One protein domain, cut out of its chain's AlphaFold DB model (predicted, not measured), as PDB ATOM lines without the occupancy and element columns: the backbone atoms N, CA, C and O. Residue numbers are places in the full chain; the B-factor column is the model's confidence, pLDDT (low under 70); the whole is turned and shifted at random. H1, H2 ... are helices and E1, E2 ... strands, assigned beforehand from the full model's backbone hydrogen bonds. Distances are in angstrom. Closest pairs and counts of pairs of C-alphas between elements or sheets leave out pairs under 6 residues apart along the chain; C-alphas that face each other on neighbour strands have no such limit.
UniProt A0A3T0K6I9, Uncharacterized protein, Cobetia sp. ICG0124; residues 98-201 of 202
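AT A GLANCE: This is residues 98 to 201 of the 202 residues of an uncharacterized protein of Cobetia sp. ICG0124 (UniProt A0A3T0K6I9). A twisted sheet of four short parallel strands forms the core, between the long helix H4 with short H1 at the E2 edge on one face, and H3 on the other. H2 packs on H3 and grazes the sheet. The 104 printed residues run E1 H1 E2 H2 E3 H3 E4 H4, with sheet order E2 E1 E3 E4, class mixed. The whole is compact, radius of gyration of the C-alphas 12.8 A, spanning 38 by 29 by 21 A.

IN THESE COORDINATES: The strands are E2, residues 118 to 121, E1, 100 to 103, E3, 148 to 151, and E4, 170 to 173, of 10.1, 9.9, 9.8 and 10.2 A. C-alpha 100 is at (-20.877, -27.509, 38.673). The helices are H1, 109 to 114, 8.6 A; H2, 131 to 143, 18.4 A; H3, 157 to 167, 15.3 A; and H4, 181 to 200, 28.9 A, ending at C-alpha 200 (-16.061, -16.779, 43.622).

HOW THE PARTS SIT: The sheet is only just strongly twisted, its C-alphas up to 4.3 A off the best plane. Within hydrogen-bond range are N 103 and O 120 of E1 and E2, 2.9 A; N 150 and O 102 of E3 and E1, 2.8 A; and N 149 and O 170 of E3 and E4, 2.8 A. E1, H1, E2 and E3, H3, E4 are strand-helix-strand units, parallel neighbour strands joined through a helix; E2, H2, E3 is a split one, with E1 between its strands. Each crossover is right-handed. H4, height 8.5 A, lies over E3, along the strands at 7 degrees on the local plane; its closest C-alpha pair with E3 is Thr 148 and Gly 195, 5.4 A. H3, on the opposite face, height 8.4 A, lies over E3 and, only just, E4, with 3 C-alphas on it; the closest C-alphas of H3 and E4 are Ala 164 and Glu 170, 5.9 A. H1, on the same face as H4, is over none of the strands, but only just, with 2 C-alphas on E2. H2 touches H3 at a steep tilt of 57 degrees, closest C-alphas Val 138 and Leu 167, 6.1 A. In H1, H2, H3 and H4 every O i to N i+4 pair is within hydrogen-bond range.

THE WHOLE: The C-alphas farthest apart, Arg 132 and Leu 182, are 38.1 A apart. The printed part has no cut and no long link; no printed residue is under 70 in pLDDT.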
ATOM      1  N   GLY A  98     -26.444 -26.318  43.189       95.94
ATOM      2  CA  GLY A  98     -26.499 -25.943  41.779       95.94
ATOM      3  C   GLY A  98     -25.136 -25.632  41.159       95.94
ATOM      4  O   GLY A  98     -25.092 -25.274  39.987       95.94
ATOM      5  N   ARG A  99     -24.033 -25.749  41.913       96.38
ATOM      6  CA  ARG A  99     -22.686 -25.560  41.369       96.38
ATOM      7  C   ARG A  99     -22.232 -26.787  40.589       96.38
ATOM      8  O   ARG A  99     -22.495 -27.931  40.970       96.38
ATOM      9  N   ASN A 100     -21.479 -26.508  39.535       96.00
ATOM     10  CA  ASN A 100     -20.877 -27.509  38.673       96.00
ATOM     11  C   ASN A 100     -19.386 -27.635  38.985       96.00
ATOM     12  O   ASN A 100     -18.733 -26.657  39.352       96.00
ATOM     13  N   PHE A 101     -18.830 -28.832  38.821       95.81
ATOM     14  CA  PHE A 101     -17.392 -29.057  38.922       95.81
ATOM     15  C   PHE A 101     -16.883 -29.960  37.804       95.81
ATOM     16  O   PHE A 101     -17.590 -30.842  37.316       95.81
ATOM     17  N   LEU A 102     -15.622 -29.758  37.419       93.94
ATOM     18  CA  LEU A 102     -14.939 -30.602  36.446       93.94
ATOM     19  C   LEU A 102     -14.143 -31.690  37.154       93.94
ATOM     20  O   LEU A 102     -13.339 -31.401  38.036       93.94
ATOM     21  N   ILE A 103     -14.320 -32.935  36.728       93.31
ATOM     22  CA  ILE A 103     -13.568 -34.087  37.217       93.31
ATOM     23  C   ILE A 103     -12.986 -34.868  36.044       93.31
ATOM     24  O   ILE A 103     -13.590 -34.953  34.977       93.31
ATOM     25  N   PHE A 104     -11.800 -35.445  36.221       89.81
ATOM     26  CA  PHE A 104     -11.161 -36.212  35.163       89.81
ATOM     27  C   PHE A 104     -11.989 -37.446  34.788       89.81
ATOM     28  O   PHE A 104     -12.444 -37.545  33.654       89.81
ATOM     29  N   HIS A 105     -12.236 -38.322  35.764       91.31
ATOM     30  CA  HIS A 105     -13.030 -39.543  35.629       91.31
ATOM     31  C   HIS A 105     -14.370 -39.393  36.373       91.31
ATOM     32  O   HIS A 105     -14.341 -38.983  37.541       91.31
ATOM     33  N   PRO A 106     -15.525 -39.711  35.751       92.19
ATOM     34  CA  PRO A 106     -16.865 -39.451  36.291       92.19
ATOM     35  C   PRO A 106     -17.250 -40.388  37.443       92.19
ATOM     36  O   PRO A 106     -18.172 -41.187  37.335       92.19
ATOM     37  N   SER A 107     -16.551 -40.279  38.568       93.81
ATOM     38  CA  SER A 107     -16.747 -41.150  39.732       93.81
ATOM     39  C   SER A 107     -17.629 -40.544  40.820       93.81
ATOM     40  O   SER A 107     -18.110 -41.260  41.685       93.81
ATOM     41  N   PHE A 108     -17.879 -39.234  40.802       96.56
ATOM     42  CA  PHE A 108     -18.586 -38.535  41.881       96.56
ATOM     43  C   PHE A 108     -20.047 -38.219  41.527       96.56
ATOM     44  O   PHE A 108     -20.632 -37.318  42.121       96.56
ATOM     45  N   GLY A 109     -20.659 -38.963  40.599       96.25
ATOM     46  CA  GLY A 109     -22.030 -38.725  40.125       96.25
ATOM     47  C   GLY A 109     -23.061 -38.783  41.244       96.25
ATOM     48  O   GLY A 109     -23.704 -37.780  41.540       96.25
ATOM     49  N   TYR A 110     -23.134 -39.911  41.955       97.31
ATOM     50  CA  TYR A 110     -24.056 -40.048  43.088       97.31
ATOM     51  C   TYR A 110     -23.771 -39.063  44.227       97.31
ATOM     52  O   TYR A 110     -24.706 -38.573  44.858       97.31
ATOM     53  N   PHE A 111     -22.495 -38.749  44.487       98.31
ATOM     54  CA  PHE A 111     -22.127 -37.722  45.465       98.31
ATOM     55  C   PHE A 111     -22.687 -36.358  45.039       98.31
ATOM     56  O   PHE A 111     -23.304 -35.661  45.844       98.31
ATOM     57  N   ALA A 112     -22.498 -35.984  43.771       98.19
ATOM     58  CA  ALA A 112     -22.982 -34.727  43.227       98.19
ATOM     59  C   ALA A 112     -24.513 -34.643  43.330       98.19
ATOM     60  O   ALA A 112     -25.025 -33.693  43.919       98.19
ATOM     61  N   ASP A 113     -25.227 -35.681  42.891       97.81
ATOM     62  CA  ASP A 113     -26.689 -35.753  42.970       97.81
ATOM     63  C   ASP A 113     -27.193 -35.602  44.414       97.81
ATOM     64  O   ASP A 113     -28.083 -34.787  44.688       97.81
ATOM     65  N   ARG A 114     -26.590 -36.338  45.365       98.00
ATOM     66  CA  ARG A 114     -26.969 -36.316  46.788       98.00
ATOM     67  C   ARG A 114     -26.916 -34.908  47.378       98.00
ATOM     68  O   ARG A 114     -27.798 -34.537  48.155       98.00
ATOM     69  N   TYR A 115     -25.909 -34.124  46.998       98.56
ATOM     70  CA  TYR A 115     -25.681 -32.778  47.528       98.56
ATOM     71  C   TYR A 115     -26.089 -31.656  46.564       98.56
ATOM     72  O   TYR A 115     -25.773 -30.492  46.806       98.56
ATOM     73  N   SER A 116     -26.865 -31.983  45.522       98.25
ATOM     74  CA  SER A 116     -27.374 -31.031  44.522       98.25
ATOM     75  C   SER A 116     -26.268 -30.245  43.807       98.25
ATOM     76  O   SER A 116     -26.391 -29.040  43.610       98.25
ATOM     77  N   LEU A 117     -25.188 -30.925  43.439       98.06
ATOM     78  CA  LEU A 117     -24.120 -30.439  42.565       98.06
ATOM     79  C   LEU A 117     -24.233 -31.131  41.200       98.06
ATOM     80  O   LEU A 117     -24.929 -32.136  41.079       98.06
ATOM     81  N   ALA A 118     -23.501 -30.655  40.192       96.06
ATOM     82  CA  ALA A 118     -23.340 -31.390  38.938       96.06
ATOM     83  C   ALA A 118     -21.866 -31.661  38.624       96.06
ATOM     84  O   ALA A 118     -21.016 -30.775  38.729       96.06
ATOM     85  N   GLN A 119     -21.565 -32.891  38.204       94.31
ATOM     86  CA  GLN A 119     -20.238 -33.249  37.712       94.31
ATOM     87  C   GLN A 119     -20.152 -33.126  36.186       94.31
ATOM     88  O   GLN A 119     -21.075 -33.492  35.450       94.31
ATOM     89  N   HIS A 120     -18.997 -32.690  35.698       92.56
ATOM     90  CA  HIS A 120     -18.629 -32.732  34.288       92.56
ATOM     91  C   HIS A 120     -17.334 -33.518  34.112       92.56
ATOM     92  O   HIS A 120     -16.301 -33.174  34.681       92.56
ATOM     93  N   ALA A 121     -17.406 -34.590  33.324       91.00
ATOM     94  CA  ALA A 121     -16.275 -35.461  33.046       91.00
ATOM     95  C   ALA A 121     -15.374 -34.870  31.960       91.00
ATOM     96  O   ALA A 121     -15.867 -34.336  30.964       91.00
ATOM     97  N   ILE A 122     -14.063 -35.004  32.133       87.25
ATOM     98  CA  ILE A 122     -13.074 -34.650  31.111       87.25
ATOM     99  C   ILE A 122     -12.790 -35.842  30.202       87.25
ATOM    100  O   ILE A 122     -12.664 -35.668  28.988       87.25
ATOM    101  N   GLU A 123     -12.639 -37.038  30.770       84.06
ATOM    102  CA  GLU A 123     -12.487 -38.237  29.957       84.06
ATOM    103  C   GLU A 123     -13.794 -38.567  29.230       84.06
ATOM    104  O   GLU A 123     -14.897 -38.291  29.708       84.06
ATOM    105  N   VAL A 124     -13.663 -39.215  28.078       75.38
ATOM    106  CA  VAL A 124     -14.801 -39.680  27.286       75.38
ATOM    107  C   VAL A 124     -14.648 -41.179  27.112       75.38
ATOM    108  O   VAL A 124     -13.795 -41.602  26.350       75.38
ATOM    109  N   SER A 125     -15.443 -41.999  27.805       74.31
ATOM    110  CA  SER A 125     -15.345 -43.473  27.711       74.31
ATOM    111  C   SER A 125     -13.938 -44.015  28.047       74.31
ATOM    112  O   SER A 125     -13.370 -44.804  27.292       74.31
ATOM    113  N   GLY A 126     -13.328 -43.537  29.141       72.69
ATOM    114  CA  GLY A 126     -12.024 -44.022  29.623       72.69
ATOM    115  C   GLY A 126     -10.795 -43.570  28.820       72.69
ATOM    116  O   GLY A 126      -9.701 -44.099  29.014       72.69
ATOM    117  N   ARG A 127     -10.947 -42.612  27.899       79.69
ATOM    118  CA  ARG A 127      -9.849 -42.042  27.095       79.69
ATOM    119  C   ARG A 127      -9.770 -40.528  27.251       79.69
ATOM    120  O   ARG A 127     -10.766 -39.859  27.525       79.69
ATOM    121  N   GLU A 128      -8.570 -39.994  27.022       79.06
ATOM    122  CA  GLU A 128      -8.353 -38.548  26.967       79.06
ATOM    123  C   GLU A 128      -9.203 -37.900  25.855       79.06
ATOM    124  O   GLU A 128      -9.363 -38.485  24.773       79.06
ATOM    125  N   PRO A 129      -9.720 -36.683  26.090       83.06
ATOM    126  CA  PRO A 129     -10.522 -35.965  25.110       83.06
ATOM    127  C   PRO A 129      -9.697 -35.558  23.881       83.06
ATOM    128  O   PRO A 129      -8.533 -35.159  23.964       83.06
ATOM    129  N   THR A 130     -10.332 -35.596  22.715       87.69
ATOM    130  CA  THR A 130      -9.822 -35.002  21.472       87.69
ATOM    131  C   THR A 130      -9.697 -33.478  21.595       87.69
ATOM    132  O   THR A 130     -10.361 -32.867  22.433       87.69
ATOM    133  N   PRO A 131      -8.934 -32.800  20.713       86.31
ATOM    134  CA  PRO A 131      -8.851 -31.336  20.722       86.31
ATOM    135  C   PRO A 131     -10.206 -30.615  20.619       86.31
ATOM    136  O   PRO A 131     -10.381 -29.542  21.190       86.31
ATOM    137  N   ARG A 132     -11.185 -31.204  19.916       88.38
ATOM    138  CA  ARG A 132     -12.536 -30.637  19.782       88.38
ATOM    139  C   ARG A 132     -13.350 -30.777  21.069       88.38
ATOM    140  O   ARG A 132     -14.021 -29.829  21.476       88.38
ATOM    141  N   GLU A 133     -13.288 -31.946  21.703       87.50
ATOM    142  CA  GLU A 133     -13.907 -32.186  23.013       87.50
ATOM    143  C   GLU A 133     -13.269 -31.276  24.068       87.50
ATOM    144  O   GLU A 133     -13.979 -30.621  24.823       87.50
ATOM    145  N   MET A 134     -11.943 -31.122  24.028       85.81
ATOM    146  CA  MET A 134     -11.204 -30.197  24.886       85.81
ATOM    147  C   MET A 134     -11.666 -28.748  24.718       85.81
ATOM    148  O   MET A 134     -11.963 -28.089  25.707       85.81
ATOM    149  N   ALA A 135     -11.792 -28.251  23.484       86.44
ATOM    150  CA  ALA A 135     -12.302 -26.900  23.246       86.44
ATOM    151  C   ALA A 135     -13.723 -26.709  23.813       86.44
ATOM    152  O   ALA A 135     -14.023 -25.665  24.385       86.44
ATOM    153  N   THR A 136     -14.571 -27.736  23.710       88.94
ATOM    154  CA  THR A 136     -15.934 -27.715  24.268       88.94
ATOM    155  C   THR A 136     -15.915 -27.664  25.797       88.94
ATOM    156  O   THR A 136     -16.652 -26.879  26.391       88.94
ATOM    157  N   LEU A 137     -15.046 -28.456  26.435       86.88
ATOM    158  CA  LEU A 137     -14.835 -28.426  27.885       86.88
ATOM    159  C   LEU A 137     -14.326 -27.059  28.349       86.88
ATOM    160  O   LEU A 137     -14.798 -26.558  29.362       86.88
ATOM    161  N   VAL A 138     -13.421 -26.432  27.590       86.44
ATOM    162  CA  VAL A 138     -12.900 -25.089  27.892       86.44
ATOM    163  C   VAL A 138     -13.990 -24.031  27.846       86.44
ATOM    164  O   VAL A 138     -14.074 -23.210  28.756       86.44
ATOM    165  N   THR A 139     -14.830 -24.044  26.812       89.69
ATOM    166  CA  THR A 139     -15.968 -23.122  26.726       89.69
ATOM    167  C   THR A 139     -16.924 -23.335  27.893       89.69
ATOM    168  O   THR A 139     -17.234 -22.376  28.592       89.69
ATOM    169  N   ARG A 140     -17.298 -24.588  28.182       89.81
ATOM    170  CA  ARG A 140     -18.189 -24.902  29.305       89.81
ATOM    171  C   ARG A 140     -17.622 -24.444  30.647       89.81
ATOM    172  O   ARG A 140     -18.332 -23.815  31.417       89.81
ATOM    173  N   ALA A 141     -16.348 -24.730  30.916       90.12
ATOM    174  CA  ALA A 141     -15.690 -24.339  32.160       90.12
ATOM    175  C   ALA A 141     -15.771 -22.826  32.395       90.12
ATOM    176  O   ALA A 141     -16.013 -22.389  33.512       90.12
ATOM    177  N   LYS A 142     -15.600 -22.030  31.333       87.94
ATOM    178  CA  LYS A 142     -15.697 -20.569  31.401       87.94
ATOM    179  C   LYS A 142     -17.132 -20.100  31.612       87.94
ATOM    180  O   LYS A 142     -17.363 -19.264  32.479       87.94
ATOM    181  N   ASP A 143     -18.078 -20.652  30.857       91.12
ATOM    182  CA  ASP A 143     -19.494 -20.273  30.935       91.12
ATOM    183  C   ASP A 143     -20.103 -20.597  32.310       91.12
ATOM    184  O   ASP A 143     -20.971 -19.878  32.799       91.12
ATOM    185  N   GLU A 144     -19.621 -21.661  32.954       91.19
ATOM    186  CA  GLU A 144     -20.097 -22.138  34.257       91.19
ATOM    187  C   GLU A 144     -19.215 -21.689  35.437       91.19
ATOM    188  O   GLU A 144     -19.436 -22.119  36.569       91.19
ATOM    189  N   ASN A 145     -18.227 -20.823  35.184       89.19
ATOM    190  CA  ASN A 145     -17.271 -20.314  36.171       89.19
ATOM    191  C   ASN A 145     -16.584 -21.425  36.999       89.19
ATOM    192  O   ASN A 145     -16.615 -21.425  38.231       89.19
ATOM    193  N   ILE A 146     -15.985 -22.405  36.315       92.19
ATOM    194  CA  ILE A 146     -15.261 -23.534  36.912       92.19
ATOM    195  C   ILE A 146     -13.749 -23.308  36.783       92.19
ATOM    196  O   ILE A 146     -13.174 -23.430  35.705       92.19
ATOM    197  N   GLY A 147     -13.093 -23.063  37.915       90.25
ATOM    198  CA  GLY A 147     -11.658 -22.764  38.036       90.25
ATOM    199  C   GLY A 147     -10.872 -23.851  38.770       90.25
ATOM    200  O   GLY A 147      -9.775 -23.619  39.279       90.25
ATOM    201  N   THR A 148     -11.437 -25.049  38.916       94.19
ATOM    202  CA  THR A 148     -10.751 -26.192  39.530       94.19
ATOM    203  C   THR A 148     -11.127 -27.479  38.812       94.19
ATOM    204  O   THR A 148     -12.303 -27.753  38.575       94.19
ATOM    205  N   ILE A 149     -10.107 -28.265  38.472       92.75
ATOM    206  CA  ILE A 149     -10.236 -29.613  37.933       92.75
ATOM    207  C   ILE A 149      -9.897 -30.608  39.034       92.75
ATOM    208  O   ILE A 149      -8.817 -30.563  39.624       92.75
ATOM    209  N   PHE A 150     -10.794 -31.557  39.257       94.81
ATOM    210  CA  PHE A 150     -10.584 -32.652  40.185       94.81
ATOM    211  C   PHE A 150     -10.046 -33.888  39.461       94.81
ATOM    212  O   PHE A 150     -10.546 -34.285  38.413       94.81
ATOM    213  N   VAL A 151      -9.018 -34.528  40.007       91.62
ATOM    214  CA  VAL A 151      -8.425 -35.748  39.440       91.62
ATOM    215  C   VAL A 151      -8.114 -36.733  40.557       91.62
ATOM    216  O   VAL A 151      -7.644 -36.340  41.623       91.62
ATOM    217  N   SER A 152      -8.359 -38.020  40.334       85.38
ATOM    218  CA  SER A 152      -7.990 -39.028  41.323       85.38
ATOM    219  C   SER A 152      -6.524 -39.442  41.191       85.38
ATOM    220  O   SER A 152      -5.901 -39.293  40.134       85.38
ATOM    221  N   GLY A 153      -5.946 -39.976  42.271       79.50
ATOM    222  CA  GLY A 153      -4.536 -40.378  42.300       79.50
ATOM    223  C   GLY A 153      -4.177 -41.494  41.313       79.50
ATOM    224  O   GLY A 153      -3.003 -41.683  41.008       79.50
ATOM    225  N   GLN A 154      -5.174 -42.218  40.794       77.12
ATOM    226  CA  GLN A 154      -4.986 -43.315  39.845       77.12
ATOM    227  C   GLN A 154      -4.807 -42.840  38.389       77.12
ATOM    228  O   GLN A 154      -4.363 -43.629  37.556       77.12
ATOM    229  N   PHE A 155      -5.108 -41.573  38.071       80.19
ATOM    230  CA  PHE A 155      -4.987 -41.029  36.712       80.19
ATOM    231  C   PHE A 155      -3.736 -40.167  36.509       80.19
ATOM    232  O   PHE A 155      -3.090 -39.687  37.446       80.19
ATOM    233  N   SER A 156      -3.404 -39.944  35.231       76.75
ATOM    234  CA  SER A 156      -2.269 -39.124  34.802       76.75
ATOM    235  C   SER A 156      -2.417 -37.668  35.249       76.75
ATOM    236  O   SER A 156      -3.138 -36.867  34.649       76.75
ATOM    237  N   GLN A 157      -1.641 -37.291  36.263       81.12
ATOM    238  CA  GLN A 157      -1.549 -35.911  36.745       81.12
ATOM    239  C   GLN A 157      -1.006 -34.957  35.671       81.12
ATOM    240  O   GLN A 157      -1.342 -33.777  35.651       81.12
ATOM    241  N   THR A 158      -0.178 -35.459  34.752       83.00
ATOM    242  CA  THR A 158       0.377 -34.667  33.648       83.00
ATOM    243  C   THR A 158      -0.709 -34.225  32.671       83.00
ATOM    244  O   THR A 158      -0.709 -33.073  32.237       83.00
ATOM    245  N   ALA A 159      -1.650 -35.114  32.341       80.44
ATOM    246  CA  ALA A 159      -2.773 -34.784  31.467       80.44
ATOM    247  C   ALA A 159      -3.693 -33.752  32.131       80.44
ATOM    248  O   ALA A 159      -3.965 -32.710  31.538       80.44
ATOM    249  N   ALA A 160      -4.068 -33.983  33.394       83.44
ATOM    250  CA  ALA A 160      -4.884 -33.051  34.170       83.44
ATOM    251  C   ALA A 160      -4.250 -31.652  34.253       83.44
ATOM    252  O   ALA A 160      -4.921 -30.661  33.980       83.44
ATOM    253  N   LYS A 161      -2.940 -31.562  34.528       86.56
ATOM    254  CA  LYS A 161      -2.209 -30.282  34.577       86.56
ATOM    255  C   LYS A 161      -2.221 -29.532  33.248       86.56
ATOM    256  O   LYS A 161      -2.433 -28.327  33.243       86.56
ATOM    257  N   ARG A 162      -2.029 -30.220  32.117       84.75
ATOM    258  CA  ARG A 162      -2.089 -29.585  30.785       84.75
ATOM    259  C   ARG A 162      -3.459 -28.965  30.506       84.75
ATOM    260  O   ARG A 162      -3.545 -27.890  29.913       84.75
ATOM    261  N   ILE A 163      -4.515 -29.659  30.919       82.56
ATOM    262  CA  ILE A 163      -5.896 -29.207  30.748       82.56
ATOM    263  C   ILE A 163      -6.160 -28.018  31.669       82.56
ATOM    264  O   ILE A 163      -6.589 -26.974  31.192       82.56
ATOM    265  N   ALA A 164      -5.796 -28.136  32.945       87.12
ATOM    266  CA  ALA A 164      -5.874 -27.064  33.932       87.12
ATOM    267  C   ALA A 164      -5.182 -25.778  33.457       87.12
ATOM    268  O   ALA A 164      -5.803 -24.720  33.466       87.12
ATOM    269  N   SER A 165      -3.965 -25.870  32.906       87.50
ATOM    270  CA  SER A 165      -3.266 -24.710  32.333       87.50
ATOM    271  C   SER A 165      -4.012 -24.052  31.168       87.50
ATOM    272  O   SER A 165      -3.876 -22.853  30.961       87.50
ATOM    273  N   SER A 166      -4.802 -24.808  30.400       82.38
ATOM    274  CA  SER A 166      -5.612 -24.254  29.303       82.38
ATOM    275  C   SER A 166      -6.883 -23.551  29.802       82.38
ATOM    276  O   SER A 166      -7.463 -22.745  29.072       82.38
ATOM    277  N   LEU A 167      -7.314 -23.865  31.027       79.38
ATOM    278  CA  LEU A 167      -8.482 -23.286  31.695       79.38
ATOM    279  C   LEU A 167      -8.134 -22.164  32.674       79.38
ATOM    280  O   LEU A 167      -9.055 -21.551  33.195       79.38
ATOM    281  N   ASP A 168      -6.845 -21.923  32.937       84.50
ATOM    282  CA  ASP A 168      -6.391 -21.151  34.105       84.50
ATOM    283  C   ASP A 168      -6.986 -21.691  35.424       84.50
ATOM    284  O   ASP A 168      -7.343 -20.963  36.347       84.50
ATOM    285  N   ALA A 169      -7.139 -23.018  35.481       89.56
ATOM    286  CA  ALA A 169      -7.709 -23.733  36.610       89.56
ATOM    287  C   ALA A 169      -6.614 -24.374  37.465       89.56
ATOM    288  O   ALA A 169      -5.537 -24.727  36.984       89.56
ATOM    289  N   GLU A 170      -6.935 -24.611  38.732       91.69
ATOM    290  CA  GLU A 170      -6.108 -25.416  39.628       91.69
ATOM    291  C   GLU A 170      -6.441 -26.906  39.521       91.69
ATOM    292  O   GLU A 170      -7.540 -27.292  39.114       91.69
ATOM    293  N   VAL A 171      -5.498 -27.757  39.927       92.19
ATOM    294  CA  VAL A 171      -5.726 -29.203  40.042       92.19
ATOM    295  C   VAL A 171      -5.873 -29.579  41.510       92.19
ATOM    296  O   VAL A 171      -4.965 -29.358  42.310       92.19
ATOM    297  N   ALA A 172      -6.995 -30.202  41.853       93.75
ATOM    298  CA  ALA A 172      -7.266 -30.748  43.178       93.75
ATOM    299  C   ALA A 172      -7.564 -32.251  43.101       93.75
ATOM    300  O   ALA A 172      -7.841 -32.799  42.032       93.75
ATOM    301  N   VAL A 173      -7.495 -32.938  44.242       92.75
ATOM    302  CA  VAL A 173      -7.683 -34.391  44.301       92.75
ATOM    303  C   VAL A 173      -9.070 -34.742  44.820       92.75
ATOM    304  O   VAL A 173      -9.457 -34.297  45.897       92.75
ATOM    305  N   LEU A 174      -9.768 -35.602  44.078       95.25
ATOM    306  CA  LEU A 174     -10.905 -36.384  44.560       95.25
ATOM    307  C   LEU A 174     -10.572 -37.858  44.343       95.25
ATOM    308  O   LEU A 174     -10.443 -38.297  43.203       95.25
ATOM    309  N   ASP A 175     -10.372 -38.609  45.424       93.44
ATOM    310  CA  ASP A 175      -9.977 -40.017  45.351       93.44
ATOM    311  C   ASP A 175     -11.186 -40.922  45.626       93.44
ATOM    312  O   ASP A 175     -11.628 -41.017  46.772       93.44
ATOM    313  N   PRO A 176     -11.743 -41.611  44.617       92.81
ATOM    314  CA  PRO A 176     -12.869 -42.499  44.842       92.81
ATOM    315  C   PRO A 176     -12.470 -43.764  45.616       92.81
ATOM    316  O   PRO A 176     -13.349 -44.461  46.110       92.81
ATOM    317  N   LEU A 177     -11.175 -44.086  45.746       90.81
ATOM    318  CA  LEU A 177     -10.692 -45.360  46.294       90.81
ATOM    319  C   LEU A 177      -9.808 -45.207  47.539       90.81
ATOM    320  O   LEU A 177      -9.091 -46.147  47.896       90.81
ATOM    321  N   ALA A 178      -9.843 -44.052  48.202       89.50
ATOM    322  CA  ALA A 178      -9.073 -43.832  49.419       89.50
ATOM    323  C   ALA A 178      -9.433 -44.852  50.518       89.50
ATOM    324  O   ALA A 178     -10.598 -45.204  50.712       89.50
ATOM    325  N   GLU A 179      -8.420 -45.310  51.260       88.12
ATOM    326  CA  GLU A 179      -8.577 -46.362  52.277       88.12
ATOM    327  C   GLU A 179      -9.470 -45.924  53.446       88.12
ATOM    328  O   GLU A 179     -10.337 -46.684  53.881       88.12
ATOM    329  N   ASP A 180      -9.283 -44.699  53.946       92.56
ATOM    330  CA  ASP A 180     -10.137 -44.126  54.988       92.56
ATOM    331  C   ASP A 180     -11.359 -43.457  54.359       92.56
ATOM    332  O   ASP A 180     -11.344 -42.279  54.011       92.56
ATOM    333  N   TYR A 181     -12.426 -44.236  54.214       92.81
ATOM    334  CA  TYR A 181     -13.680 -43.829  53.587       92.81
ATOM    335  C   TYR A 181     -14.301 -42.562  54.203       92.81
ATOM    336  O   TYR A 181     -14.719 -41.659  53.478       92.81
ATOM    337  N   LEU A 182     -14.375 -42.483  55.537       93.56
ATOM    338  CA  LEU A 182     -15.061 -41.376  56.214       93.56
ATOM    339  C   LEU A 182     -14.264 -40.084  56.073       93.56
ATOM    340  O   LEU A 182     -14.828 -39.030  55.783       93.56
ATOM    341  N   GLU A 183     -12.954 -40.170  56.283       95.50
ATOM    342  CA  GLU A 183     -12.056 -39.035  56.111       95.50
ATOM    343  C   GLU A 183     -11.980 -38.606  54.644       95.50
ATOM    344  O   GLU A 183     -11.951 -37.414  54.347       95.50
ATOM    345  N   ASN A 184     -12.024 -39.555  53.709       95.94
ATOM    346  CA  ASN A 184     -12.024 -39.263  52.284       95.94
ATOM    347  C   ASN A 184     -13.218 -38.407  51.861       95.94
ATOM    348  O   ASN A 184     -13.024 -37.387  51.209       95.94
ATOM    349  N   LEU A 185     -14.441 -38.762  52.265       97.44
ATOM    350  CA  LEU A 185     -15.613 -37.966  51.895       97.44
ATOM    351  C   LEU A 185     -15.599 -36.567  52.528       97.44
ATOM    352  O   LEU A 185     -16.061 -35.609  51.907       97.44
ATOM    353  N   LYS A 186     -14.996 -36.408  53.713       98.00
ATOM    354  CA  LYS A 186     -14.751 -35.080  54.299       98.00
ATOM    355  C   LYS A 186     -13.736 -34.285  53.483       98.00
ATOM    356  O   LYS A 186     -13.984 -33.129  53.164       98.00
ATOM    357  N   ARG A 187     -12.619 -34.900  53.091       97.56
ATOM    358  CA  ARG A 187     -11.604 -34.256  52.242       97.56
ATOM    359  C   ARG A 187     -12.148 -33.886  50.873       97.56
ATOM    360  O   ARG A 187     -11.867 -32.792  50.404       97.56
ATOM    361  N   ALA A 188     -12.950 -34.758  50.268       97.81
ATOM    362  CA  ALA A 188     -13.646 -34.481  49.019       97.81
ATOM    363  C   ALA A 188     -14.564 -33.260  49.157       97.81
ATOM    364  O   ALA A 188     -14.540 -32.364  48.318       97.81
ATOM    365  N   THR A 189     -15.306 -33.186  50.264       98.38
ATOM    366  CA  THR A 189     -16.168 -32.045  50.591       98.38
ATOM    367  C   THR A 189     -15.370 -30.748  50.713       98.38
ATOM    368  O   THR A 189     -15.720 -29.751  50.087       98.38
ATOM    369  N   GLU A 190     -14.268 -30.749  51.465       98.19
ATOM    370  CA  GLU A 190     -13.418 -29.563  51.620       98.19
ATOM    371  C   GLU A 190     -12.711 -29.167  50.317       98.19
ATOM    372  O   GLU A 190     -12.602 -27.982  50.013       98.19
ATOM    373  N   ALA A 191     -12.289 -30.138  49.505       97.56
ATOM    374  CA  ALA A 191     -11.705 -29.885  48.191       97.56
ATOM    375  C   ALA A 191     -12.714 -29.221  47.239       97.56
ATOM    376  O   ALA A 191     -12.358 -28.268  46.545       97.56
ATOM    377  N   LEU A 192     -13.970 -29.679  47.237       97.69
ATOM    378  CA  LEU A 192     -15.051 -29.067  46.458       97.69
ATOM    379  C   LEU A 192     -15.333 -27.635  46.919       97.69
ATOM    380  O   LEU A 192     -15.344 -26.727  46.091       97.69
ATOM    381  N   LYS A 193     -15.470 -27.408  48.232       97.44
ATOM    382  CA  LYS A 193     -15.654 -26.064  48.807       97.44
ATOM    383  C   LYS A 193     -14.535 -25.115  48.396       97.44
ATOM    384  O   LYS A 193     -14.806 -24.060  47.835       97.44
ATOM    385  N   ALA A 194     -13.283 -25.526  48.583       96.38
ATOM    386  CA  ALA A 194     -12.125 -24.732  48.185       96.38
ATOM    387  C   ALA A 194     -12.061 -24.501  46.664       96.38
ATOM    388  O   ALA A 194     -11.486 -23.513  46.208       96.38
ATOM    389  N   GLY A 195     -12.610 -25.416  45.860       95.19
ATOM    390  CA  GLY A 195     -12.816 -25.235  44.424       95.19
ATOM    391  C   GLY A 195     -13.788 -24.096  44.122       95.19
ATOM    392  O   GLY A 195     -13.445 -23.181  43.376       95.19
ATOM    393  N   PHE A 196     -14.965 -24.126  44.747       95.75
ATOM    394  CA  PHE A 196     -16.024 -23.135  44.549       95.75
ATOM    395  C   PHE A 196     -15.655 -21.744  45.091       95.75
ATOM    396  O   PHE A 196     -15.841 -20.742  44.405       95.75
ATOM    397  N   GLU A 197     -15.052 -21.667  46.276       93.81
ATOM    398  CA  GLU A 197     -14.633 -20.399  46.897       93.81
ATOM    399  C   GLU A 197     -13.575 -19.662  46.063       93.81
ATOM    400  O   GLU A 197     -13.568 -18.432  45.987       93.81
ATOM    401  N   ARG A 198     -12.693 -20.412  45.388       88.06
ATOM    402  CA  ARG A 198     -11.692 -19.842  44.478       88.06
ATOM    403  C   ARG A 198     -12.353 -19.153  43.296       88.06
ATOM    404  O   ARG A 198     -11.991 -18.027  42.984       88.06
ATOM    405  N   THR A 199     -13.312 -19.819  42.661       85.94
ATOM    406  CA  THR A 199     -14.039 -19.259  41.512       85.94
ATOM    407  C   THR A 199     -14.901 -18.060  41.874       85.94
ATOM    408  O   THR A 199     -15.170 -17.231  41.016       85.94
ATOM    409  N   ASP A 200     -15.308 -17.940  43.137       85.56
ATOM    410  CA  ASP A 200     -16.061 -16.779  43.622       85.56
ATOM    411  C   ASP A 200     -15.141 -15.574  43.913       85.56
ATOM    412  O   ASP A 200     -15.615 -14.453  44.080       85.56
ATOM    413  N   SER A 201     -13.824 -15.809  43.986       73.81
ATOM    414  CA  SER A 201     -12.792 -14.801  44.268       73.81
ATOM    415  C   SER A 201     -12.050 -14.306  43.017       73.81
ATOM    416  O   SER A 201     -11.202 -13.418  43.140       73.81
TER     417      SER A 201